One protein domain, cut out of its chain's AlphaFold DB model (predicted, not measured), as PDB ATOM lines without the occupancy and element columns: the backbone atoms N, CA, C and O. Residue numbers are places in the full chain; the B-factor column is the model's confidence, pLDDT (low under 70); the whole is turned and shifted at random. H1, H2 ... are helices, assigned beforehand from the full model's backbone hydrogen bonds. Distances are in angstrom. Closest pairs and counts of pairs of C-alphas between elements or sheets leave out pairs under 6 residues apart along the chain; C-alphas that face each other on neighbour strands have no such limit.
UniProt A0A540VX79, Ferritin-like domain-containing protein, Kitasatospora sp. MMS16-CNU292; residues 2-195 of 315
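Overview. This is residues 2 to 195 of the 315 residues of the protein "Ferritin-like domain-containing protein" of Kitasatospora sp. MMS16-CNU292 (UniProt A0A540VX79). With little regular structure, long loops surround a core of nearly aligned helices: H4 in the middle, H1 and H3 beside it, H6 continuing from its end, H2 beside H6. The 194 printed residues include six named helices, H1 to H6 in order, and no named strand; the class is all helix, with 70 residues in them. It is compact, radius of gyration of the C-alphas 17.7 A, spanning 51 by 37 by 33 A.

Arrangement. H1, residues 2 to 13, touches residues 133 to 140 alone of H4, residues 130 to 145; closest C-alphas are His 3 and Ile 140, 5.5 A. H2, residues 49 to 58, touches H6, residues 167 to 175, at C-alphas Leu 56 and Tyr 168, the closest, 5.6 A. H3, residues 82 to 99, and H4 form a hairpin, opposite ways at a shallow tilt of 7 degrees; closest C-alphas are Gly 83 and Ala 141, 5.0 A. H4 and H6 touch only at their ends, by residues 143 to 145 of H4 alone. H5, residues 155 to 159, is close to but not clearly touching H4. Every O i to N i+4 pair is within hydrogen-bond range but in H3, 13 of 14, and H4, 11 of 12.

Along the chain. H1 begins at C-alpha 2 (8.626, 38.140, -42.514); H3 is 26.1 A long; H6 ends at C-alpha 175 (13.940, 25.898, -63.268).

Size, cuts and confidence. The printed part has no cut; links H1 to H2, H2 to H3 and H3 to H4 are long. Residues 63 to 76 and 119 to 120 have pLDDT under 70.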
ATOM      1  N   LEU A   2       7.550  37.617 -43.367       94.88
ATOM      2  CA  LEU A   2       8.626  38.140 -42.514       94.88
ATOM      3  C   LEU A   2       9.165  39.502 -42.987       94.88
ATOM      4  O   LEU A   2       9.244  40.438 -42.201       94.88
ATOM      5  N   HIS A   3       9.468  39.645 -44.281       96.06
ATOM      6  CA  HIS A   3       9.990  40.908 -44.823       96.06
ATOM      7  C   HIS A   3       9.026  42.074 -44.627       96.06
ATOM      8  O   HIS A   3       9.432  43.143 -44.194       96.06
ATOM      9  N   MET A   4       7.734  41.848 -44.869       95.69
ATOM     10  CA  MET A   4       6.693  42.854 -44.652       95.69
ATOM     11  C   MET A   4       6.604  43.265 -43.177       95.69
ATOM     12  O   MET A   4       6.505  44.453 -42.891       95.69
ATOM     13  N   THR A   5       6.709  42.308 -42.250       96.94
ATOM     14  CA  THR A   5       6.784  42.576 -40.807       96.94
ATOM     15  C   THR A   5       7.996  43.432 -40.447       96.94
ATOM     16  O   THR A   5       7.862  44.403 -39.712       96.94
ATOM     17  N   LEU A   6       9.173  43.125 -40.989       97.94
ATOM     18  CA  LEU A   6      10.389  43.892 -40.719       97.94
ATOM     19  C   LEU A   6      10.327  45.305 -41.317       97.94
ATOM     20  O   LEU A   6      10.752  46.257 -40.671       97.94
ATOM     21  N   VAL A   7       9.738  45.468 -42.506       97.88
ATOM     22  CA  VAL A   7       9.459  46.791 -43.088       97.88
ATOM     23  C   VAL A   7       8.474  47.577 -42.228       97.88
ATOM     24  O   VAL A   7       8.693  48.763 -41.992       97.88
ATOM     25  N   ALA A   8       7.425  46.931 -41.717       98.25
ATOM     26  CA  ALA A   8       6.483  47.557 -40.799       98.25
ATOM     27  C   ALA A   8       7.167  48.000 -39.495       98.25
ATOM     28  O   ALA A   8       7.007  49.150 -39.091       98.25
ATOM     29  N   ASN A   9       7.998  47.139 -38.898       98.56
ATOM     30  CA  ASN A   9       8.814  47.466 -37.728       98.56
ATOM     31  C   ASN A   9       9.729  48.670 -37.997       98.56
ATOM     32  O   ASN A   9       9.742  49.601 -37.195       98.56
ATOM     33  N   MET A  10      10.426  48.704 -39.143       98.50
ATOM     34  CA  MET A  10      11.263  49.844 -39.547       98.50
ATOM     35  C   MET A  10      10.458  51.141 -39.699       98.50
ATOM     36  O   MET A  10      10.886  52.179 -39.200       98.50
ATOM     37  N   LEU A  11       9.298  51.096 -40.364       98.06
ATOM     38  CA  LEU A  11       8.423  52.263 -40.525       98.06
ATOM     39  C   LEU A  11       7.918  52.772 -39.172       98.06
ATOM     40  O   LEU A  11       7.995  53.970 -38.913       98.06
ATOM     41  N   ASN A  12       7.449  51.874 -38.306       98.50
ATOM     42  CA  ASN A  12       7.005  52.221 -36.959       98.50
ATOM     43  C   ASN A  12       8.132  52.827 -36.126       98.50
ATOM     44  O   ASN A  12       7.896  53.800 -35.416       98.50
ATOM     45  N   ALA A  13       9.348  52.279 -36.223       98.31
ATOM     46  CA  ALA A  13      10.499  52.716 -35.438       98.31
ATOM     47  C   ALA A  13      10.849  54.187 -35.688       98.31
ATOM     48  O   ALA A  13      11.254  54.877 -34.759       98.31
ATOM     49  N   VAL A  14      10.625  54.685 -36.909       97.62
ATOM     50  CA  VAL A  14      10.855  56.092 -37.279       97.62
ATOM     51  C   VAL A  14       9.615  56.987 -37.138       97.62
ATOM     52  O   VAL A  14       9.554  58.072 -37.712       97.62
ATOM     53  N   GLY A  15       8.592  56.525 -36.409       96.50
ATOM     54  CA  GLY A  15       7.337  57.255 -36.190       96.50
ATOM     55  C   GLY A  15       6.369  57.232 -37.379       96.50
ATOM     56  O   GLY A  15       5.353  57.930 -37.365       96.50
ATOM     57  N   GLY A  16       6.669  56.442 -38.412       96.44
ATOM     58  CA  GLY A  16       5.775  56.190 -39.533       96.44
ATOM     59  C   GLY A  16       4.621  55.257 -39.163       96.44
ATOM     60  O   GLY A  16       4.547  54.718 -38.061       96.44
ATOM     61  N   LYS A  17       3.711  55.061 -40.120       95.69
ATOM     62  CA  LYS A  17       2.550  54.182 -39.970       95.69
ATOM     63  C   LYS A  17       2.417  53.272 -41.195       95.69
ATOM     64  O   LYS A  17       2.140  53.790 -42.281       95.69
ATOM     65  N   PRO A  18       2.601  51.948 -41.066       96.69
ATOM     66  CA  PRO A  18       2.312  51.004 -42.140       96.69
ATOM     67  C   PRO A  18       0.841  51.089 -42.571       96.69
ATOM     68  O   PRO A  18      -0.057  51.141 -41.728       96.69
ATOM     69  N   VAL A  19       0.595  51.097 -43.883       95.06
ATOM     70  CA  VAL A  19      -0.752  51.131 -44.476       95.06
ATOM     71  C   VAL A  19      -0.907  49.914 -45.376       95.06
ATOM     72  O   VAL A  19      -0.373  49.883 -46.482       95.06
ATOM     73  N   VAL A  20      -1.615  48.903 -44.877       94.44
ATOM     74  CA  VAL A  20      -1.765  47.598 -45.544       94.44
ATOM     75  C   VAL A  20      -3.207  47.357 -45.970       94.44
ATOM     76  O   VAL A  20      -3.466  46.790 -47.029       94.44
ATOM     77  N   ALA A  21      -4.165  47.825 -45.171       94.69
ATOM     78  CA  ALA A  21      -5.588  47.708 -45.467       94.69
ATOM     79  C   ALA A  21      -6.114  48.925 -46.251       94.69
ATOM     80  O   ALA A  21      -7.014  49.633 -45.785       94.69
ATOM     81  N   ASP A  22      -5.544  49.164 -47.435       93.25
ATOM     82  CA  ASP A  22      -5.910  50.250 -48.354       93.25
ATOM     83  C   ASP A  22      -5.989  49.719 -49.801       93.25
ATOM     84  O   ASP A  22      -5.086  48.988 -50.216       93.25
ATOM     85  N   PRO A  23      -7.014  50.079 -50.599       91.06
ATOM     86  CA  PRO A  23      -7.125  49.623 -51.989       91.06
ATOM     87  C   PRO A  23      -5.958  50.047 -52.886       91.06
ATOM     88  O   PRO A  23      -5.778  49.481 -53.948       91.06
ATOM     89  N   ARG A  24      -5.161  51.048 -52.492       89.56
ATOM     90  CA  ARG A  24      -3.957  51.468 -53.228       89.56
ATOM     91  C   ARG A  24      -2.740  50.605 -52.902       89.56
ATOM     92  O   ARG A  24      -1.759  50.658 -53.638       89.56
ATOM     93  N   PHE A  25      -2.773  49.869 -51.790       88.00
ATOM     94  CA  PHE A  25      -1.713  48.932 -51.417       88.00
ATOM     95  C   PHE A  25      -1.795  47.652 -52.256       88.00
ATOM     96  O   PHE A  25      -0.775  47.136 -52.708       88.00
ATOM     97  N   VAL A  26      -3.013  47.163 -52.499       81.44
ATOM     98  CA  VAL A  26      -3.268  46.031 -53.393       81.44
ATOM     99  C   VAL A  26      -3.423  46.558 -54.810       81.44
ATOM    100  O   VAL A  26      -4.309  47.354 -55.086       81.44
ATOM    101  N   THR A  27      -2.561  46.126 -55.720       75.38
ATOM    102  CA  THR A  27      -2.699  46.486 -57.135       75.38
ATOM    103  C   THR A  27      -3.562  45.464 -57.857       75.38
ATOM    104  O   THR A  27      -3.540  44.277 -57.537       75.38
ATOM    105  N   ASP A  28      -4.310  45.930 -58.854       86.06
ATOM    106  CA  ASP A  28      -4.967  45.040 -59.800       86.06
ATOM    107  C   ASP A  28      -3.928  44.188 -60.533       86.06
ATOM    108  O   ASP A  28      -2.938  44.707 -61.049       86.06
ATOM    109  N   TYR A  29      -4.175  42.881 -60.617       92.00
ATOM    110  CA  TYR A  29      -3.375  41.992 -61.454       92.00
ATOM    111  C   TYR A  29      -3.838  42.052 -62.923       92.00
ATOM    112  O   TYR A  29      -5.050  42.112 -63.157       92.00
ATOM    113  N   PRO A  30      -2.919  42.002 -63.908       93.81
ATOM    114  CA  PRO A  30      -1.463  42.011 -63.747       93.81
ATOM    115  C   PRO A  30      -0.907  43.335 -63.192       93.81
ATOM    116  O   PRO A  30      -1.200  44.414 -63.703       93.81
ATOM    117  N   ALA A  31      -0.055  43.228 -62.176       91.94
ATOM    118  CA  ALA A  31       0.564  44.352 -61.485       91.94
ATOM    119  C   ALA A  31       1.937  44.696 -62.083       91.94
ATOM    120  O   ALA A  31       2.497  43.943 -62.876       91.94
ATOM    121  N   LYS A  32       2.528  45.818 -61.674       91.06
ATOM    122  CA  LYS A  32       3.932  46.156 -61.964       91.06
ATOM    123  C   LYS A  32       4.658  46.395 -60.652       91.06
ATOM    124  O   LYS A  32       4.077  47.001 -59.753       91.06
ATOM    125  N   LEU A  33       5.917  45.961 -60.542       88.69
ATOM    126  CA  LEU A  33       6.721  46.313 -59.371       88.69
ATOM    127  C   LEU A  33       6.938  47.829 -59.337       88.69
ATOM    128  O   LEU A  33       7.481  48.389 -60.300       88.69
ATOM    129  N   PRO A  34       6.546  48.504 -58.242       85.94
ATOM    130  CA  PRO A  34       6.835  49.915 -58.073       85.94
ATOM    131  C   PRO A  34       8.336  50.167 -58.201       85.94
ATOM    132  O   PRO A  34       9.147  49.449 -57.622       85.94
ATOM    133  N   TYR A  35       8.689  51.203 -58.961       86.50
ATOM    134  CA  TYR A  35      10.062  51.680 -59.128       86.50
ATOM    135  C   TYR A  35      11.078  50.693 -59.731       86.50
ATOM    136  O   TYR A  35      12.275  50.986 -59.748       86.50
ATOM    137  N   ALA A  36      10.635  49.551 -60.260       87.38
ATOM    138  CA  ALA A  36      11.497  48.702 -61.069       87.38
ATOM    139  C   ALA A  36      11.874  49.423 -62.371       87.38
ATOM    140  O   ALA A  36      11.034  50.057 -63.014       87.38
ATOM    141  N   LYS A  37      13.133  49.298 -62.793       87.38
ATOM    142  CA  LYS A  37      13.611  49.844 -64.070       87.38
ATOM    143  C   LYS A  37      12.830  49.272 -65.251       87.38
ATOM    144  O   LYS A  37      12.474  49.987 -66.186       87.38
ATOM    145  N   GLU A  38      12.588  47.968 -65.209       86.56
ATOM    146  CA  GLU A  38      11.799  47.254 -66.200       86.56
ATOM    147  C   GLU A  38      10.353  47.132 -65.712       86.56
ATOM    148  O   GLU A  38      10.073  46.625 -64.630       86.56
ATOM    149  N   GLN A  39       9.413  47.593 -66.534       88.75
ATOM    150  CA  GLN A  39       7.987  47.626 -66.207       88.75
ATOM    151  C   GLN A  39       7.278  46.357 -66.708       88.75
ATOM    152  O   GLN A  39       6.342  46.431 -67.508       88.75
ATOM    153  N   VAL A  40       7.764  45.194 -66.260       90.19
ATOM    154  CA  VAL A  40       7.227  43.871 -66.624       90.19
ATOM    155  C   VAL A  40       5.891  43.626 -65.904       90.19
ATOM    156  O   VAL A  40       5.818  43.830 -64.691       90.19
ATOM    157  N   PRO A  41       4.826  43.191 -66.610       92.44
ATOM    158  CA  PRO A  41       3.563  42.835 -65.974       92.44
ATOM    159  C   PRO A  41       3.683  41.513 -65.200       92.44
ATOM    160  O   PRO A  41       3.996  40.462 -65.762       92.44
ATOM    161  N   ILE A  42       3.382  41.565 -63.908       93.62
ATOM    162  CA  ILE A  42       3.294  40.426 -62.996       93.62
ATOM    163  C   ILE A  42       1.834  40.007 -62.912       93.62
ATOM    164  O   ILE A  42       1.030  40.634 -62.228       93.62
ATOM    165  N   ALA A  43       1.497  38.934 -63.611       94.50
ATOM    166  CA  ALA A  43       0.171  38.337 -63.558       94.50
ATOM    167  C   ALA A  43       0.073  37.253 -62.477       94.50
ATOM    168  O   ALA A  43       1.090  36.699 -62.048       94.50
ATOM    169  N   LEU A  44      -1.154  36.895 -62.095       94.81
ATOM    170  CA  LEU A  44      -1.392  35.668 -61.339       94.81
ATOM    171  C   LEU A  44      -1.068  34.466 -62.239       94.81
ATOM    172  O   LEU A  44      -1.304  34.492 -63.446       94.81
ATOM    173  N   ARG A  45      -0.465  33.413 -61.686       95.06
ATOM    174  CA  ARG A  45      -0.032  32.243 -62.465       95.06
ATOM    175  C   ARG A  45      -0.291  30.964 -61.683       95.06
ATOM    176  O   ARG A  45      -0.052  30.909 -60.479       95.06
ATOM    177  N   ASN A  46      -0.706  29.912 -62.382       96.12
ATOM    178  CA  ASN A  46      -0.556  28.556 -61.867       96.12
ATOM    179  C   ASN A  46       0.929  28.183 -61.803       96.12
ATOM    180  O   ASN A  46       1.760  28.782 -62.490       96.12
ATOM    181  N   PHE A  47       1.263  27.154 -61.023       96.75
ATOM    182  CA  PHE A  47       2.604  26.581 -61.072       96.75
ATOM    183  C   PHE A  47       2.938  26.145 -62.507       96.75
ATOM    184  O   PHE A  47       2.143  25.465 -63.155       96.75
ATOM    185  N   GLY A  48       4.090  26.586 -63.007       97.00
ATOM    186  CA  GLY A  48       4.513  26.396 -64.389       97.00
ATOM    187  C   GLY A  48       5.766  27.217 -64.719       97.00
ATOM    188  O   GLY A  48       6.173  28.059 -63.910       97.00
ATOM    189  N   PRO A  49       6.362  27.032 -65.911       97.00
ATOM    190  CA  PRO A  49       7.591  27.727 -66.298       97.00
ATOM    191  C   PRO A  49       7.501  29.257 -66.198       97.00
ATOM    192  O   PRO A  49       8.435  29.889 -65.715       97.00
ATOM    193  N   GLU A  50       6.370  29.862 -66.579       96.06
ATOM    194  CA  GLU A  50       6.200  31.323 -66.501       96.06
ATOM    195  C   GLU A  50       6.121  31.846 -65.061       96.06
ATOM    196  O   GLU A  50       6.627  32.931 -64.772       96.06
ATOM    197  N   ALA A  51       5.531  31.080 -64.134       96.88
ATOM    198  CA  ALA A  51       5.517  31.440 -62.717       96.88
ATOM    199  C   ALA A  51       6.936  31.419 -62.133       96.88
ATOM    200  O   ALA A  51       7.328  32.341 -61.421       96.88
ATOM    201  N   ILE A  52       7.732  30.407 -62.500       98.00
ATOM    202  CA  ILE A  52       9.133  30.303 -62.079       98.00
ATOM    203  C   ILE A  52       9.977  31.428 -62.679       98.00
ATOM    204  O   ILE A  52      10.738  32.053 -61.947       98.00
ATOM    205  N   ARG A  53       9.803  31.764 -63.963       96.31
ATOM    206  CA  ARG A  53      10.483  32.923 -64.570       96.31
ATOM    207  C   ARG A  53      10.104  34.240 -63.903       96.31
ATOM    208  O   ARG A  53      10.972  35.083 -63.715       96.31
ATOM    209  N   THR A  54       8.840  34.401 -63.514       95.75
ATOM    210  CA  THR A  54       8.390  35.577 -62.757       95.75
ATOM    211  C   THR A  54       9.120  35.656 -61.412       95.75
ATOM    212  O   THR A  54       9.682  36.698 -61.095       95.75
ATOM    213  N   GLY A  55       9.194  34.550 -60.660       96.19
ATOM    214  CA  GLY A  55       9.951  34.482 -59.404       96.19
ATOM    215  C   GLY A  55      11.447  34.772 -59.581       96.19
ATOM    216  O   GLY A  55      12.008  35.561 -58.829       96.19
ATOM    217  N   LEU A  56      12.073  34.206 -60.618       95.56
ATOM    218  CA  LEU A  56      13.473  34.475 -60.970       95.56
ATOM    219  C   LEU A  56      13.725  35.947 -61.308       95.56
ATOM    220  O   LEU A  56      14.764  36.480 -60.939       95.56
ATOM    221  N   TRP A  57      12.800  36.598 -62.013       94.06
ATOM    222  CA  TRP A  57      12.931  38.015 -62.347       94.06
ATOM    223  C   TRP A  57      12.769  38.908 -61.110       94.06
ATOM    224  O   TRP A  57      13.560  39.829 -60.935       94.06
ATOM    225  N   ILE A  58      11.799  38.612 -60.235       94.31
ATOM    226  CA  ILE A  58      11.558  39.378 -58.997       94.31
ATOM    227  C   ILE A  58      12.749  39.272 -58.035       94.31
ATOM    228  O   ILE A  58      13.196  40.284 -57.506       94.31
ATOM    229  N   GLU A  59      13.258  38.058 -57.808       94.88
ATOM    230  CA  GLU A  59      14.313  37.781 -56.820       94.88
ATOM    231  C   GLU A  59      15.730  37.910 -57.406       94.88
ATOM    232  O   GLU A  59      16.706  37.541 -56.758       94.88
ATOM    233  N   ARG A  60      15.865  38.384 -58.653       91.00
ATOM    234  CA  ARG A  60      17.153  38.486 -59.349       91.00
ATOM    235  C   ARG A  60      18.174  39.253 -58.489       91.00
ATOM    236  O   ARG A  60      17.912  40.413 -58.187       91.00
ATOM    237  N   PRO A  61      19.352  38.678 -58.178       87.31
ATOM    238  CA  PRO A  61      20.352  39.354 -57.361       87.31
ATOM    239  C   PRO A  61      20.932  40.622 -58.004       87.31
ATOM    240  O   PRO A  61      21.131  40.670 -59.221       87.31
ATOM    241  N   GLU A  62      21.264  41.613 -57.170       77.94
ATOM    242  CA  GLU A  62      21.902  42.881 -57.553       77.94
ATOM    243  C   GLU A  62      23.235  42.652 -58.266       77.94
ATOM    244  O   GLU A  62      23.485  43.192 -59.345       77.94
ATOM    245  N   ARG A  63      24.106  41.861 -57.632       65.38
ATOM    246  CA  ARG A  63      25.461  41.578 -58.104       65.38
ATOM    247  C   ARG A  63      25.593  40.103 -58.421       65.38
ATOM    248  O   ARG A  63      25.939  39.287 -57.571       65.38
ATOM    249  N   ILE A  64      25.307  39.775 -59.672       54.38
ATOM    250  CA  ILE A  64      25.852  38.585 -60.315       54.38
ATOM    251  C   ILE A  64      26.809  39.131 -61.354       54.38
ATOM    252  O   ILE A  64      26.368  39.562 -62.417       54.38
ATOM    253  N   ASP A  65      28.098  39.148 -61.057       49.00
ATOM    254  CA  ASP A  65      29.092  39.831 -61.887       49.00
ATOM    255  C   ASP A  65      29.317  39.184 -63.288       49.00
ATOM    256  O   ASP A  65      30.298  39.501 -63.945       49.00
ATOM    257  N   GLU A  66      28.405  38.343 -63.808       47.53
ATOM    258  CA  GLU A  66      28.340  37.915 -65.224       47.53
ATOM    259  C   GLU A  66      26.897  37.778 -65.784       47.53
ATOM    260  O   GLU A  66      26.617  36.913 -66.613       47.53
ATOM    261  N   LEU A  67      25.938  38.623 -65.382       46.91
ATOM    262  CA  LEU A  67      24.694  38.778 -66.159       46.91
ATOM    263  C   LEU A  67      24.744  40.053 -67.018       46.91
ATOM    264  O   LEU A  67      24.893  41.147 -66.464       46.91
ATOM    265  N   PRO A  68      24.543  39.971 -68.350       36.47
ATOM    266  CA  PRO A  68      24.376  41.156 -69.185       36.47
ATOM    267  C   PRO A  68      23.254  42.053 -68.633       36.47
ATOM    268  O   PRO A  68      22.119  41.607 -68.448       36.47
ATOM    269  N   GLY A  69      23.568  43.322 -68.355       43.84
ATOM    270  CA  GLY A  69      22.590  44.328 -67.924       43.84
ATOM    271  C   GLY A  69      22.473  44.580 -66.415       43.84
ATOM    272  O   GLY A  69      21.579  45.335 -66.031       43.84
ATOM    273  N   ALA A  70      23.347  44.013 -65.571       46.91
ATOM    274  CA  ALA A  70      23.535  44.522 -64.208       46.91
ATOM    275  C   ALA A  70      23.997  45.990 -64.304       46.91
ATOM    276  O   ALA A  70      25.061  46.282 -64.846       46.91
ATOM    277  N   GLY A  71      23.128  46.928 -63.925       46.72
ATOM    278  CA  GLY A  71      23.401  48.357 -64.073       46.72
ATOM    279  C   GLY A  71      24.448  48.832 -63.070       46.72
ATOM    280  O   GLY A  71      24.370  48.495 -61.892       46.72
ATOM    281  N   GLU A  72      25.397  49.648 -63.528       47.91
ATOM    282  CA  GLU A  72      26.282  50.407 -62.647       47.91
ATOM    283  C   GLU A  72      25.518  51.594 -62.042       47.91
ATOM    284  O   GLU A  72      25.068  52.489 -62.760       47.91
ATOM    285  N   GLY A  73      25.402  51.613 -60.714       53.38
ATOM    286  CA  GLY A  73      24.946  52.778 -59.956       53.38
ATOM    287  C   GLY A  73      23.458  53.142 -60.104       53.38
ATOM    288  O   GLY A  73      22.678  52.423 -60.732       53.38
ATOM    289  N   PRO A  74      23.037  54.256 -59.474       52.25
ATOM    290  CA  PRO A  74      21.647  54.698 -59.488       52.25
ATOM    291  C   PRO A  74      21.194  55.043 -60.914       52.25
ATOM    292  O   PRO A  74      21.611  56.044 -61.496       52.25
ATOM    293  N   ASP A  75      20.313  54.211 -61.469       62.34
ATOM    294  CA  ASP A  75      19.652  54.447 -62.750       62.34
ATOM    295  C   ASP A  75      18.392  55.300 -62.515       62.34
ATOM    296  O   ASP A  75      17.519  54.902 -61.737       62.34
ATOM    297  N   PRO A  76      18.234  56.460 -63.184       65.69
ATOM    298  CA  PRO A  76      17.069  57.325 -62.986       65.69
ATOM    299  C   PRO A  76      15.745  56.666 -63.402       65.69
ATOM    300  O   PRO A  76      14.679  57.197 -63.098       65.69
ATOM    301  N   ARG A  77      15.787  55.529 -64.107       76.56
ATOM    302  CA  ARG A  77      14.601  54.771 -64.525       76.56
ATOM    303  C   ARG A  77      14.074  53.821 -63.448       76.56
ATOM    304  O   ARG A  77      12.964  53.326 -63.614       76.56
ATOM    305  N   GLY A  78      14.836  53.560 -62.385       81.75
ATOM    306  CA  GLY A  78      14.456  52.646 -61.305       81.75
ATOM    307  C   GLY A  78      15.501  51.569 -61.016       81.75
ATOM    308  O   GLY A  78      16.587  51.559 -61.593       81.75
ATOM    309  N   TRP A  79      15.156  50.637 -60.129       87.00
ATOM    310  CA  TRP A  79      16.052  49.578 -59.656       87.00
ATOM    311  C   TRP A  79      15.961  48.304 -60.505       87.00
ATOM    312  O   TRP A  79      14.894  47.957 -61.012       87.00
ATOM    313  N   THR A  80      17.087  47.601 -60.667       86.50
ATOM    314  CA  THR A  80      17.162  46.295 -61.353       86.50
ATOM    315  C   THR A  80      17.052  45.095 -60.418       86.50
ATOM    316  O   THR A  80      16.889  43.981 -60.908       86.50
ATOM    317  N   SER A  81      17.117  45.314 -59.103       89.75
ATOM    318  CA  SER A  81      16.888  44.284 -58.091       89.75
ATOM    319  C   SER A  81      16.301  44.864 -56.802       89.75
ATOM    320  O   SER A  81      16.335  46.079 -56.569       89.75
ATOM    321  N   ILE A  82      15.783  43.983 -55.947       92.00
ATOM    322  CA  ILE A  82      15.271  44.335 -54.617       92.00
ATOM    323  C   ILE A  82      16.421  44.798 -53.704       92.00
ATOM    324  O   ILE A  82      16.270  45.752 -52.942       92.00
ATOM    325  N   GLY A  83      17.595  44.190 -53.829       90.94
ATOM    326  CA  GLY A  83      18.837  44.526 -53.141       90.94
ATOM    327  C   GLY A  83      19.269  45.963 -53.400       90.94
ATOM    328  O   GLY A  83      19.501  46.694 -52.442       90.94
ATOM    329  N   GLN A  84      19.232  46.437 -54.652       88.88
ATOM    330  CA  GLN A  84      19.543  47.842 -54.964       88.88
ATOM    331  C   GLN A  84      18.550  48.823 -54.324       88.88
ATOM    332  O   GLN A  84      18.931  49.900 -53.844       88.88
ATOM    333  N   PHE A  85      17.266  48.458 -54.306       91.62
ATOM    334  CA  PHE A  85      16.239  49.247 -53.633       91.62
ATOM    335  C   PHE A  85      16.533  49.350 -52.129       91.62
ATOM    336  O   PHE A  85      16.584  50.450 -51.572       91.62
ATOM    337  N   TYR A  86      16.833  48.224 -51.479       94.00
ATOM    338  CA  TYR A  86      17.173  48.190 -50.058       94.00
ATOM    339  C   TYR A  86      18.534  48.817 -49.731       94.00
ATOM    340  O   TYR A  86      18.663  49.432 -48.674       94.00
ATOM    341  N   ALA A  87      19.515  48.775 -50.634       91.44
ATOM    342  CA  ALA A  87      20.769  49.514 -50.507       91.44
ATOM    343  C   ALA A  87      20.511  51.029 -50.471       91.44
ATOM    344  O   ALA A  87      21.065  51.738 -49.629       91.44
ATOM    345  N   THR A  88      19.580  51.519 -51.297       91.69
ATOM    346  CA  THR A  88      19.173  52.933 -51.280       91.69
ATOM    347  C   THR A  88      18.506  53.310 -49.951       91.69
ATOM    348  O   THR A  88      18.829  54.349 -49.363       91.69
ATOM    349  N   ILE A  89      17.616  52.454 -49.431       94.75
ATOM    350  CA  ILE A  89      16.996  52.641 -48.106       94.75
ATOM    351  C   ILE A  89      18.063  52.642 -47.006       94.75
ATOM    352  O   ILE A  89      18.030  53.503 -46.126       94.75
ATOM    353  N   ARG A  90      19.037  51.727 -47.073       96.31
ATOM    354  CA  ARG A  90      20.150  51.609 -46.122       96.31
ATOM    355  C   ARG A  90      20.914  52.918 -45.990       96.31
ATOM    356  O   ARG A  90      21.112  53.413 -44.884       96.31
ATOM    357  N   GLU A  91      21.332  53.487 -47.117       95.06
ATOM    358  CA  GLU A  91      22.049  54.759 -47.121       95.06
ATOM    359  C   GLU A  91      21.184  55.914 -46.609       95.06
ATOM    360  O   GLU A  91      21.669  56.773 -45.871       95.06
ATOM    361  N   GLY A  92      19.902  55.941 -46.985       95.44
ATOM    362  CA  GLY A  92      18.940  56.918 -46.478       95.44
ATOM    363  C   GLY A  92      18.824  56.868 -44.956       95.44
ATOM    364  O   GLY A  92      18.932  57.907 -44.306       95.44
ATOM    365  N   MET A  93      18.687  55.666 -44.396       96.31
ATOM    366  CA  MET A  93      18.582  55.430 -42.957       96.31
ATOM    367  C   MET A  93      19.838  55.902 -42.209       96.31
ATOM    368  O   MET A  93      19.718  56.603 -41.209       96.31
ATOM    369  N   ILE A  94      21.036  55.593 -42.721       97.50
ATOM    370  CA  ILE A  94      22.309  56.042 -42.127       97.50
ATOM    371  C   ILE A  94      22.384  57.572 -42.109       97.50
ATOM    372  O   ILE A  94      22.594  58.166 -41.054       97.50
ATOM    373  N   ARG A  95      22.132  58.222 -43.254       97.31
ATOM    374  CA  ARG A  95      22.182  59.691 -43.362       97.31
ATOM    375  C   ARG A  95      21.155  60.387 -42.470       97.31
ATOM    376  O   ARG A  95      21.406  61.495 -42.000       97.31
ATOM    377  N   LEU A  96      19.974  59.794 -42.293       96.81
ATOM    378  CA  LEU A  96      18.950  60.337 -41.402       96.81
ATOM    379  C   LEU A  96      19.354  60.168 -39.936       96.81
ATOM    380  O   LEU A  96      19.245  61.131 -39.187       96.81
ATOM    381  N   ALA A  97      19.880  59.006 -39.546       97.19
ATOM    382  CA  ALA A  97      20.312  58.744 -38.174       97.19
ATOM    383  C   ALA A  97      21.472  59.658 -37.736       97.19
ATOM    384  O   ALA A  97      21.521  60.084 -36.587       97.19
ATOM    385  N   GLU A  98      22.374  60.020 -38.657       96.50
ATOM    386  CA  GLU A  98      23.439  61.003 -38.399       96.50
ATOM    387  C   GLU A  98      22.902  62.414 -38.109       96.50
ATOM    388  O   GLU A  98      23.512  63.169 -37.354       96.50
ATOM    389  N   ARG A  99      21.771  62.791 -38.719       97.06
ATOM    390  CA  ARG A  99      21.173  64.135 -38.601       97.06
ATOM    391  C   ARG A  99      20.121  64.239 -37.502       97.06
ATOM    392  O   ARG A  99      19.897  65.331 -36.987       97.06
ATOM    393  N   HIS A 100      19.479  63.125 -37.177       96.94
ATOM    394  CA  HIS A 100      18.361  63.035 -36.248       96.94
ATOM    395  C   HIS A 100      18.679  61.967 -35.191       96.94
ATOM    396  O   HIS A 100      18.366  60.794 -35.393       96.94
ATOM    397  N   PRO A 101      19.311  62.343 -34.061       92.56
ATOM    398  CA  PRO A 101      19.616  61.405 -32.976       92.56
ATOM    399  C   PRO A 101      18.372  60.721 -32.383       92.56
ATOM    400  O   PRO A 101      18.472  59.645 -31.803       92.56
ATOM    401  N   ASP A 102      17.205  61.343 -32.544       95.19
ATOM    402  CA  ASP A 102      15.877  60.884 -32.138       95.19
ATOM    403  C   ASP A 102      15.082  60.225 -33.283       95.19
ATOM    404  O   ASP A 102      13.867  60.049 -33.171       95.19
ATOM    405  N   LEU A 103      15.749  59.837 -34.381       97.62
ATOM    406  CA  LEU A 103      15.106  59.194 -35.531       97.62
ATOM    407  C   LEU A 103      14.258  57.989 -35.111       97.62
ATOM    408  O   LEU A 103      13.143  57.836 -35.593       97.62
ATOM    409  N   PHE A 104      14.770  57.156 -34.203       98.12
ATOM    410  CA  PHE A 104      14.095  55.951 -33.721       98.12
ATOM    411  C   PHE A 104      13.200  56.241 -32.503       98.12
ATOM    412  O   PHE A 104      13.358  55.651 -31.438       98.12
ATOM    413  N   SER A 105      12.284  57.201 -32.647       96.81
ATOM    414  CA  SER A 105      11.347  57.653 -31.599       96.81
ATOM    415  C   SER A 105       9.972  56.977 -31.660       96.81
ATOM    416  O   SER A 105       9.044  57.356 -30.942       96.81
ATOM    417  N   GLY A 106       9.830  55.977 -32.527       96.94
ATOM    418  CA  GLY A 106       8.631  55.174 -32.684       96.94
ATOM    419  C   GLY A 106       8.184  54.445 -31.421       96.94
ATOM    420  O   GLY A 106       8.942  54.217 -30.480       96.94
ATOM    421  N   LYS A 107       6.921  54.024 -31.428       96.62
ATOM    422  CA  LYS A 107       6.313  53.270 -30.331       96.62
ATOM    423  C   LYS A 107       6.877  51.856 -30.252       96.62
ATOM    424  O   LYS A 107       6.758  51.087 -31.209       96.62
ATOM    425  N   LEU A 108       7.440  51.499 -29.099       96.25
ATOM    426  CA  LEU A 108       7.956  50.150 -28.849       96.25
ATOM    427  C   LEU A 108       6.832  49.114 -28.846       96.25
ATOM    428  O   LEU A 108       7.032  48.005 -29.328       96.25
ATOM    429  N   GLU A 109       5.635  49.489 -28.388       96.50
ATOM    430  CA  GLU A 109       4.465  48.609 -28.367       96.50
ATOM    431  C   GLU A 109       3.942  48.230 -29.768       96.50
ATOM    432  O   GLU A 109       3.067  47.379 -29.883       96.50
ATOM    433  N   TYR A 110       4.448  48.857 -30.840       97.31
ATOM    434  CA  TYR A 110       4.078  48.532 -32.228       97.31
ATOM    435  C   TYR A 110       5.103  47.610 -32.903       97.31
ATOM    436  O   TYR A 110       4.936  47.253 -34.072       97.31
ATOM    437  N   GLN A 111       6.187  47.258 -32.210       97.88
ATOM    438  CA  GLN A 111       7.211  46.368 -32.738       97.88
ATOM    439  C   GLN A 111       6.772  44.914 -32.594       97.88
ATOM    440  O   GLN A 111       6.449  44.460 -31.503       97.88
ATOM    441  N   ILE A 112       6.815  44.179 -33.699       96.94
ATOM    442  CA  ILE A 112       6.523  42.746 -33.717       96.94
ATOM    443  C   ILE A 112       7.789  41.960 -33.391       96.94
ATOM    444  O   ILE A 112       8.823  42.133 -34.055       96.94
ATOM    445  N   GLY A 113       7.689  41.078 -32.399       95.31
ATOM    446  CA  GLY A 113       8.773  40.211 -31.951       95.31
ATOM    447  C   GLY A 113       8.667  38.761 -32.444       95.31
ATOM    448  O   GLY A 113       7.714  38.384 -33.136       95.31
ATOM    449  N   PRO A 114       9.650  37.911 -32.089       92.44
ATOM    450  CA  PRO A 114       9.609  36.475 -32.367       92.44
ATOM    451  C   PRO A 114       8.367  35.766 -31.798       92.44
ATOM    452  O   PRO A 114       7.909  34.781 -32.367       92.44
ATOM    453  N   GLU A 115       7.825  36.251 -30.681       91.38
ATOM    454  CA  GLU A 115       6.654  35.715 -29.977       91.38
ATOM    455  C   GLU A 115       5.334  35.861 -30.753       91.38
ATOM    456  O   GLU A 115       4.396  35.081 -30.549       91.38
ATOM    457  N   ASP A 116       5.281  36.825 -31.671       89.94
ATOM    458  CA  ASP A 116       4.106  37.158 -32.476       89.94
ATOM    459  C   ASP A 116       4.149  36.508 -33.865       89.94
ATOM    460  O   ASP A 116       3.130  36.413 -34.555       89.94
ATOM    461  N   PHE A 117       5.327  36.057 -34.303       85.50
ATOM    462  CA  PHE A 117       5.555  35.581 -35.662       85.50
ATOM    463  C   PHE A 117       5.680  34.057 -35.731       85.50
ATOM    464  O   PHE A 117       6.501  33.431 -35.064       85.50
ATOM    465  N   TYR A 118       4.893  33.439 -36.612       75.75
ATOM    466  CA  TYR A 118       5.013  32.015 -36.912       75.75
ATOM    467  C   TYR A 118       6.267  31.739 -37.762       75.75
ATOM    468  O   TYR A 118       6.445  32.320 -38.832       75.75
ATOM    469  N   ASN A 119       7.135  30.841 -37.295       66.75
ATOM    470  CA  ASN A 119       8.446  30.589 -37.895       66.75
ATOM    471  C   ASN A 119       8.356  29.951 -39.301       66.75
ATOM    472  O   ASN A 119       7.738  28.901 -39.477       66.75
ATOM    473  N   SER A 120       9.014  30.564 -40.290       64.44
ATOM    474  CA  SER A 120       9.115  30.085 -41.680       64.44
ATOM    475  C   SER A 120      10.476  30.457 -42.300       64.44
ATOM    476  O   SER A 120      10.524  30.941 -43.434       64.44
ATOM    477  N   GLY A 121      11.563  30.260 -41.546       74.88
ATOM    478  CA  GLY A 121      12.911  30.711 -41.919       74.88
ATOM    479  C   GLY A 121      13.128  32.180 -41.545       74.88
ATOM    480  O   GLY A 121      12.252  33.026 -41.742       74.88
ATOM    481  N   GLY A 122      14.271  32.483 -40.935       86.69
ATOM    482  CA  GLY A 122      14.542  33.774 -40.309       86.69
ATOM    483  C   GLY A 122      13.760  33.989 -39.009       86.69
ATOM    484  O   GLY A 122      13.273  33.048 -38.376       86.69
ATOM    485  N   MET A 123      13.680  35.242 -38.562       91.31
ATOM    486  CA  MET A 123      13.009  35.626 -37.317       91.31
ATOM    487  C   MET A 123      12.537  37.080 -37.402       91.31
ATOM    488  O   MET A 123      13.293  37.938 -37.856       91.31
ATOM    489  N   ALA A 124      11.306  37.363 -36.963       94.75
ATOM    490  CA  ALA A 124      10.854  38.737 -36.746       94.75
ATOM    491  C   ALA A 124      11.508  39.285 -35.476       94.75
ATOM    492  O   ALA A 124      11.636  38.563 -34.492       94.75
ATOM    493  N   PHE A 125      11.939  40.541 -35.487       96.69
ATOM    494  CA  PHE A 125      12.538  41.173 -34.318       96.69
ATOM    495  C   PHE A 125      12.213  42.669 -34.279       96.69
ATOM    496  O   PHE A 125      12.066  43.284 -35.344       96.69
ATOM    497  N   PRO A 126      12.146  43.270 -33.077       98.00
ATOM    498  CA  PRO A 126      11.962  44.707 -32.931       98.00
ATOM    499  C   PRO A 126      13.088  45.503 -33.597       98.00
ATOM    500  O   PRO A 126      14.269  45.190 -33.432       98.00
ATOM    501  N   VAL A 127      12.717  46.564 -34.309       98.56
ATOM    502  CA  VAL A 127      13.631  47.591 -34.809       98.56
ATOM    503  C   VAL A 127      13.504  48.806 -33.901       98.56
ATOM    504  O   VAL A 127      12.437  49.403 -33.789       98.56
ATOM    505  N   THR A 128      14.586  49.156 -33.212       98.00
ATOM    506  CA  THR A 128      14.592  50.215 -32.182       98.00
ATOM    507  C   THR A 128      15.754  51.191 -32.328       98.00
ATOM    508  O   THR A 128      15.821  52.188 -31.619       98.00
ATOM    509  N   ASP A 129      16.665  50.920 -33.257       98.38
ATOM    510  CA  ASP A 129      17.868  51.703 -33.495       98.38
ATOM    511  C   ASP A 129      18.414  51.456 -34.913       98.38
ATOM    512  O   ASP A 129      17.917  50.615 -35.671       98.38
ATOM    513  N   LEU A 130      19.469  52.189 -35.278       98.50
ATOM    514  CA  LEU A 130      20.118  52.030 -36.578       98.50
ATOM    515  C   LEU A 130      20.675  50.606 -36.782       98.50
ATOM    516  O   LEU A 130      20.402  50.037 -37.838       98.50
ATOM    517  N   PRO A 131      21.406  49.986 -35.832       98.38
ATOM    518  CA  PRO A 131      21.867  48.604 -35.983       98.38
ATOM    519  C   PRO A 131      20.754  47.592 -36.292       98.38
ATOM    520  O   PRO A 131      20.901  46.790 -37.216       98.38
ATOM    521  N   SER A 132      19.633  47.631 -35.568       98.56
ATOM    522  CA  SER A 132      18.492  46.734 -35.803       98.56
ATOM    523  C   SER A 132      17.797  47.019 -37.137       98.56
ATOM    524  O   SER A 132      17.429  46.075 -37.837       98.56
ATOM    525  N   ALA A 133      17.703  48.283 -37.561       98.56
ATOM    526  CA  ALA A 133      17.189  48.635 -38.886       98.56
ATOM    527  C   ALA A 133      18.092  48.104 -40.011       98.56
ATOM    528  O   ALA A 133      17.611  47.507 -40.972       98.56
ATOM    529  N   LEU A 134      19.413  48.256 -39.881       98.38
ATOM    530  CA  LEU A 134      20.374  47.729 -40.854       98.38
ATOM    531  C   LEU A 134      20.331  46.198 -40.925       98.38
ATOM    532  O   LEU A 134      20.376  45.649 -42.023       98.38
ATOM    533  N   LYS A 135      20.165  45.522 -39.780       98.06
ATOM    534  CA  LYS A 135      19.961  44.069 -39.723       98.06
ATOM    535  C   LYS A 135      18.679  43.641 -40.448       98.06
ATOM    536  O   LYS A 135      18.677  42.619 -41.126       98.06
ATOM    537  N   ALA A 136      17.589  44.400 -40.307       98.19
ATOM    538  CA  ALA A 136      16.335  44.124 -41.010       98.19
ATOM    539  C   ALA A 136      16.501  44.254 -42.531       98.19
ATOM    540  O   ALA A 136      16.086  43.362 -43.267       98.19
ATOM    541  N   ILE A 137      17.164  45.318 -42.991       97.69
ATOM    542  CA  ILE A 137      17.468  45.553 -44.409       97.69
ATOM    543  C   ILE A 137      18.329  44.424 -44.988       97.69
ATOM    544  O   ILE A 137      18.008  43.888 -46.046       97.69
ATOM    545  N   GLU A 138      19.397  44.049 -44.281       95.69
ATOM    546  CA  GLU A 138      20.291  42.948 -44.651       95.69
ATOM    547  C   GLU A 138      19.522  41.633 -44.795       95.69
ATOM    548  O   GLU A 138      19.607  40.973 -45.827       95.69
ATOM    549  N   LEU A 139      18.701  41.287 -43.800       96.25
ATOM    550  CA  LEU A 139      17.917  40.059 -43.826       96.25
ATOM    551  C   LEU A 139      16.941  40.007 -45.007       96.25
ATOM    552  O   LEU A 139      16.826  38.964 -45.649       96.25
ATOM    553  N   ILE A 140      16.241  41.111 -45.286       96.19
ATOM    554  CA  ILE A 140      15.267  41.171 -46.381       96.19
ATOM    555  C   ILE A 140      15.959  40.952 -47.729       96.19
ATOM    556  O   ILE A 140      15.525  40.099 -48.503       96.19
ATOM    557  N   ALA A 141      17.039  41.690 -47.996       94.44
ATOM    558  CA  ALA A 141      17.757  41.589 -49.263       94.44
ATOM    559  C   ALA A 141      18.406  40.206 -49.440       94.44
ATOM    560  O   ALA A 141      18.223  39.554 -50.467       94.44
ATOM    561  N   GLU A 142      19.116  39.712 -48.423       93.94
ATOM    562  CA  GLU A 142      19.911  38.485 -48.535       93.94
ATOM    563  C   GLU A 142      19.063  37.198 -48.480       93.94
ATOM    564  O   GLU A 142      19.504  36.163 -48.981       93.94
ATOM    565  N   GLN A 143      17.845  37.215 -47.917       95.38
ATOM    566  CA  GLN A 143      16.917  36.077 -48.059       95.38
ATOM    567  C   GLN A 143      16.395  35.913 -49.490       95.38
ATOM    568  O   GLN A 143      16.203  34.776 -49.930       95.38
ATOM    569  N   GLY A 144      16.204  37.017 -50.216       93.50
ATOM    570  CA  GLY A 144      15.837  36.987 -51.632       93.50
ATOM    571  C   GLY A 144      17.015  36.584 -52.519       93.50
ATOM    572  O   GLY A 144      16.985  35.556 -53.202       93.50
ATOM    573  N   GLU A 145      18.088  37.371 -52.437       92.75
ATOM    574  CA  GLU A 145      19.182  37.381 -53.414       92.75
ATOM    575  C   GLU A 145      20.385  36.502 -53.036       92.75
ATOM    576  O   GLU A 145      21.190  36.154 -53.899       92.75
ATOM    577  N   GLY A 146      20.501  36.115 -51.763       91.75
ATOM    578  CA  GLY A 146      21.644  35.387 -51.211       91.75
ATOM    579  C   GLY A 146      22.774  36.285 -50.706       91.75
ATOM    580  O   GLY A 146      22.855  37.476 -51.001       91.75
ATOM    581  N   LEU A 147      23.662  35.695 -49.903       88.56
ATOM    582  CA  LEU A 147      24.891  36.346 -49.442       88.56
ATOM    583  C   LEU A 147      25.832  36.622 -50.630       88.56
ATOM    584  O   LEU A 147      25.864  35.831 -51.576       88.56
ATOM    585  N   PRO A 148      26.687  37.661 -50.572       85.88
ATOM    586  CA  PRO A 148      27.653  37.945 -51.633       85.88
ATOM    587  C   PRO A 148      28.485  36.715 -52.032       85.88
ATOM    588  O   PRO A 148      29.174  36.118 -51.203       85.88
ATOM    589  N   GLY A 149      28.409  36.328 -53.310       85.31
ATOM    590  CA  GLY A 149      29.118  35.164 -53.858       85.31
ATOM    591  C   GLY A 149      28.595  33.799 -53.390       85.31
ATOM    592  O   GLY A 149      29.251  32.783 -53.619       85.31
ATOM    593  N   SER A 150      27.431  33.743 -52.741       91.25
ATOM    594  CA  SER A 150      26.858  32.521 -52.177       91.25
ATOM    595  C   SER A 150      25.410  32.310 -52.603       91.25
ATOM    596  O   SER A 150      24.673  33.254 -52.854       91.25
ATOM    597  N   ILE A 151      24.986  31.048 -52.618       94.06
ATOM    598  CA  ILE A 151      23.585  30.670 -52.845       94.06
ATOM    599  C   ILE A 151      22.733  30.698 -51.568       94.06
ATOM    600  O   ILE A 151      21.525  30.469 -51.612       94.06
ATOM    601  N   TYR A 152      23.371  30.882 -50.412       95.25
ATOM    602  CA  TYR A 152      22.729  30.752 -49.111       95.25
ATOM    603  C   TYR A 152      22.246  32.093 -48.579       95.25
ATOM    604  O   TYR A 152      22.860  33.129 -48.827       95.25
ATOM    605  N   ASN A 153      21.169  32.039 -47.804       94.06
ATOM    606  CA  ASN A 153      20.629  33.175 -47.075       94.06
ATOM    607  C   ASN A 153      21.390  33.401 -45.739       94.06
ATOM    608  O   ASN A 153      22.257  32.595 -45.366       94.06
ATOM    609  N   PRO A 154      21.099  34.479 -44.986       93.94
ATOM    610  CA  PRO A 154      21.867  34.819 -43.791       93.94
ATOM    611  C   PRO A 154      21.368  34.146 -42.507       93.94
ATOM    612  O   PRO A 154      21.948  34.386 -41.445       93.94
ATOM    613  N   ASP A 155      20.337  33.300 -42.555       93.62
ATOM    614  CA  ASP A 155      19.616  32.840 -41.359       93.62
ATOM    615  C   ASP A 155      20.517  32.093 -40.370       93.62
ATOM    616  O   ASP A 155      20.442  32.295 -39.153       93.62
ATOM    617  N   ARG A 156      21.459  31.292 -40.878       93.06
ATOM    618  CA  ARG A 156      22.464  30.626 -40.039       93.06
ATOM    619  C   ARG A 156      23.355  31.624 -39.299       93.06
ATOM    620  O   ARG A 156      23.668  31.411 -38.131       93.06
ATOM    621  N   ARG A 157      23.792  32.688 -39.977       93.69
ATOM    622  CA  ARG A 157      24.694  33.704 -39.418       93.69
ATOM    623  C   ARG A 157      23.965  34.625 -38.442       93.69
ATOM    624  O   ARG A 157      24.530  34.966 -37.410       93.69
ATOM    625  N   LEU A 158      22.731  35.014 -38.759       92.06
ATOM    626  CA  LEU A 158      21.963  35.985 -37.976       92.06
ATOM    627  C   LEU A 158      21.178  35.359 -36.817       92.06
ATOM    628  O   LEU A 158      20.935  36.051 -35.825       92.06
ATOM    629  N   PHE A 159      20.787  34.086 -36.936       92.38
ATOM    630  CA  PHE A 159      19.873  33.423 -35.998       92.38
ATOM    631  C   PHE A 159      20.307  32.014 -35.576       92.38
ATOM    632  O   PHE A 159      19.583  31.359 -34.831       92.38
ATOM    633  N   GLY A 160      21.455  31.511 -36.046       91.44
ATOM    634  CA  GLY A 160      21.920  30.158 -35.714       91.44
ATOM    635  C   GLY A 160      21.049  29.038 -36.295       91.44
ATOM    636  O   GLY A 160      21.133  27.899 -35.838       91.44
ATOM    637  N   GLN A 161      20.205  29.350 -37.281       91.44
ATOM    638  CA  GLN A 161      19.298  28.397 -37.917       91.44
ATOM    639  C   GLN A 161      20.024  27.483 -38.916       91.44
ATOM    640  O   GLN A 161      21.218  27.638 -39.204       91.44
ATOM    641  N   ALA A 162      19.293  26.496 -39.442       90.38
ATOM    642  CA  ALA A 162      19.790  25.662 -40.525       90.38
ATOM    643  C   ALA A 162      20.163  26.526 -41.737       90.38
ATOM    644  O   ALA A 162      19.604  27.595 -41.971       90.38
ATOM    645  N   ARG A 163      21.153  26.067 -42.504       90.75
ATOM    646  CA  ARG A 163      21.557  26.764 -43.722       90.75
ATOM    647  C   ARG A 163      20.473  26.577 -44.781       90.75
ATOM    648  O   ARG A 163      20.188  25.438 -45.145       90.75
ATOM    649  N   GLU A 164      19.953  27.678 -45.303       93.38
ATOM    650  CA  GLU A 164      18.918  27.676 -46.333       93.38
ATOM    651  C   GLU A 164      19.394  28.382 -47.603       93.38
ATOM    652  O   GLU A 164      20.207  29.306 -47.567       93.38
ATOM    653  N   VAL A 165      18.912  27.894 -48.744       95.25
ATOM    654  CA  VAL A 165      19.162  28.480 -50.065       95.25
ATOM    655  C   VAL A 165      18.260  29.709 -50.227       95.25
ATOM    656  O   VAL A 165      17.074  29.639 -49.900       95.25
ATOM    657  N   ALA A 166      18.803  30.823 -50.721       96.12
ATOM    658  CA  ALA A 166      18.037  32.053 -50.933       96.12
ATOM    659  C   ALA A 166      16.984  31.892 -52.045       96.12
ATOM    660  O   ALA A 166      17.058  30.965 -52.860       96.12
ATOM    661  N   HIS A 167      15.980  32.767 -52.076       97.25
ATOM    662  CA  HIS A 167      14.786  32.586 -52.910       97.25
ATOM    663  C   HIS A 167      15.102  32.439 -54.400       97.25
ATOM    664  O   HIS A 167      14.623  31.488 -55.022       97.25
ATOM    665  N   TYR A 168      15.942  33.314 -54.959       97.00
ATOM    666  CA  TYR A 168      16.346  33.235 -56.365       97.00
ATOM    667  C   TYR A 168      16.901  31.855 -56.722       97.00
ATOM    668  O   TYR A 168      16.485  31.222 -57.694       97.00
ATOM    669  N   PHE A 169      17.804  31.347 -55.886       97.38
ATOM    670  CA  PHE A 169      18.441  30.059 -56.107       97.38
ATOM    671  C   PHE A 169      17.455  28.904 -55.916       97.38
ATOM    672  O   PHE A 169      17.495  27.949 -56.683       97.38
ATOM    673  N   ARG A 170      16.485  29.003 -55.000       97.12
ATOM    674  CA  ARG A 170      15.393  28.016 -54.900       97.12
ATOM    675  C   ARG A 170      14.533  27.976 -56.166       97.12
ATOM    676  O   ARG A 170      14.159  26.888 -56.600       97.12
ATOM    677  N   PHE A 171      14.242  29.123 -56.781       98.25
ATOM    678  CA  PHE A 171      13.578  29.153 -58.089       98.25
ATOM    679  C   PHE A 171      14.466  28.562 -59.190       98.25
ATOM    680  O   PHE A 171      13.961  27.814 -60.029       98.25
ATOM    681  N   MET A 172      15.779  28.818 -59.157       97.81
ATOM    682  CA  MET A 172      16.735  28.211 -60.090       97.81
ATOM    683  C   MET A 172      16.780  26.689 -59.969       97.81
ATOM    684  O   MET A 172      16.883  26.018 -60.990       97.81
ATOM    685  N   GLU A 173      16.647  26.127 -58.763       98.31
ATOM    686  CA  GLU A 173      16.592  24.670 -58.595       98.31
ATOM    687  C   GLU A 173      15.394  24.048 -59.312       98.31
ATOM    688  O   GLU A 173      15.519  22.993 -59.929       98.31
ATOM    689  N   ILE A 174      14.230  24.700 -59.236       98.31
ATOM    690  CA  ILE A 174      13.016  24.249 -59.924       98.31
ATOM    691  C   ILE A 174      13.184  24.442 -61.433       98.31
ATOM    692  O   ILE A 174      12.877  23.540 -62.203       98.31
ATOM    693  N   HIS A 175      13.711  25.593 -61.857       97.88
ATOM    694  CA  HIS A 175      13.940  25.898 -63.268       97.88
ATOM    695  C   HIS A 175      14.904  24.914 -63.945       97.88
ATOM    696  O   HIS A 175      14.677  24.534 -65.090       97.88
ATOM    697  N   GLN A 176      15.957  24.505 -63.235       97.75
ATOM    698  CA  GLN A 176      16.983  23.576 -63.718       97.75
ATOM    699  C   GLN A 176      16.691  22.109 -63.364       97.75
ATOM    700  O   GLN A 176      17.511  21.233 -63.665       97.75
ATOM    701  N   GLU A 177      15.564  21.851 -62.688       98.31
ATOM    702  CA  GLU A 177      15.146  20.537 -62.187       98.31
ATOM    703  C   GLU A 177      16.269  19.825 -61.409       98.31
ATOM    704  O   GLU A 177      16.524  18.623 -61.553       98.31
ATOM    705  N   ARG A 178      17.002  20.590 -60.588       98.44
ATOM    706  CA  ARG A 178      18.194  20.123 -59.870       98.44
ATOM    707  C   ARG A 178      18.502  20.974 -58.654       98.44
ATOM    708  O   ARG A 178      18.497  22.194 -58.729       98.44
ATOM    709  N   ARG A 179      18.812  20.321 -57.537       98.19
ATOM    710  CA  ARG A 179      19.209  20.988 -56.293       98.19
ATOM    711  C   ARG A 179      20.633  21.520 -56.372       98.19
ATOM    712  O   ARG A 179      21.489  20.918 -57.019       98.19
ATOM    713  N   TYR A 180      20.907  22.589 -55.640       97.44
ATOM    714  CA  TYR A 180      22.274  23.000 -55.372       97.44
ATOM    715  C   TYR A 180      22.959  22.020 -54.410       97.44
ATOM    716  O   TYR A 180      22.392  21.568 -53.412       97.44
ATOM    717  N   GLY A 181      24.205  21.685 -54.720       95.31
ATOM    718  CA  GLY A 181      25.125  20.980 -53.846       95.31
ATOM    719  C   GLY A 181      25.726  21.897 -52.772       95.31
ATOM    720  O   GLY A 181      25.678  23.125 -52.860       95.31
ATOM    721  N   PRO A 182      26.356  21.321 -51.736       90.50
ATOM    722  CA  PRO A 182      26.859  22.076 -50.588       90.50
ATOM    723  C   PRO A 182      27.991  23.064 -50.914       90.50
ATOM    724  O   PRO A 182      28.228  23.960 -50.101       90.50
ATOM    725  N   LEU A 183      28.676  22.865 -52.047       91.06
ATOM    726  CA  LEU A 183      29.817  23.653 -52.530       91.06
ATOM    727  C   LEU A 183      29.480  24.516 -53.750       91.06
ATOM    728  O   LEU A 183      30.354  25.230 -54.238       91.06
ATOM    729  N   ASP A 184      28.249  24.438 -54.252       94.62
ATOM    730  CA  ASP A 184      27.869  25.232 -55.406       94.62
ATOM    731  C   ASP A 184      27.803  26.716 -55.048       94.62
ATOM    732  O   ASP A 184      27.556  27.130 -53.910       94.62
ATOM    733  N   THR A 185      28.012  27.518 -56.078       92.12
ATOM    734  CA  THR A 185      28.004  28.972 -56.041       92.12
ATOM    735  C   THR A 185      26.972  29.490 -57.041       92.12
ATOM    736  O   THR A 185      26.508  28.733 -57.902       92.12
ATOM    737  N   PRO A 186      26.632  30.789 -56.989       90.75
ATOM    738  CA  PRO A 186      25.813  31.401 -58.028       90.75
ATOM    739  C   PRO A 186      26.363  31.151 -59.444       90.75
ATOM    740  O   PRO A 186      25.584  30.902 -60.358       90.75
ATOM    741  N   ALA A 187      27.694  31.144 -59.608       89.00
ATOM    742  CA  ALA A 187      28.363  30.958 -60.897       89.00
ATOM    743  C   ALA A 187      28.397  29.497 -61.380       89.00
ATOM    744  O   ALA A 187      28.287  29.245 -62.575       89.00
ATOM    745  N   SER A 188      28.543  28.521 -60.476       91.56
ATOM    746  CA  SER A 188      28.617  27.106 -60.878       91.56
ATOM    747  C   SER A 188      27.269  26.534 -61.320       91.56
ATOM    748  O   SER A 188      27.234  25.543 -62.047       91.56
ATOM    749  N   GLY A 189      26.164  27.123 -60.851       93.75
ATOM    750  CA  GLY A 189      24.837  26.523 -60.974       93.75
ATOM    751  C   GLY A 189      24.669  25.267 -60.101       93.75
ATOM    752  O   GLY A 189      25.594  24.892 -59.373       93.75
ATOM    753  N   PRO A 190      23.479  24.639 -60.132       96.88
ATOM    754  CA  PRO A 190      23.172  23.479 -59.304       96.88
ATOM    755  C   PRO A 190      23.790  22.191 -59.872       96.88
ATOM    756  O   PRO A 190      23.484  21.788 -60.994       96.88
ATOM    757  N   THR A 191      24.610  21.505 -59.078       97.12
ATOM    758  CA  THR A 191      25.258  20.218 -59.402       97.12
ATOM    759  C   THR A 191      24.740  19.048 -58.560       97.12
ATOM    760  O   THR A 191      25.151  17.903 -58.755       97.12
ATOM    761  N   GLY A 192      23.839  19.324 -57.615       97.25
ATOM    762  CA  GLY A 192      23.293  18.352 -56.679       97.25
ATOM    763  C   GLY A 192      22.270  17.385 -57.294       97.25
ATOM    764  O   GLY A 192      22.173  17.237 -58.515       97.25
ATOM    765  N   PRO A 193      21.496  16.684 -56.442       98.25
ATOM    766  CA  PRO A 193      20.502  15.711 -56.886       98.25
ATOM    767  C   PRO A 193      19.466  16.301 -57.846       98.25
ATOM    768  O   PRO A 193      19.071  17.463 -57.720       98.25
ATOM    769  N   ALA A 194      18.974  15.469 -58.767       98.31
ATOM    770  CA  ALA A 194      17.841  15.822 -59.613       98.31
ATOM    771  C   ALA A 194      16.615  16.179 -58.756       98.31
ATOM    772  O   ALA A 194      16.349  15.548 -57.730       98.31
ATOM    773  N   LEU A 195      15.867  17.182 -59.202       97.94
ATOM    774  CA  LEU A 195      14.598  17.603 -58.632       97.94
ATOM    775  C   LEU A 195      13.519  17.378 -59.693       97.94
ATOM    776  O   LEU A 195      13.328  18.254 -60.530       97.94
TER     777      LEU A 195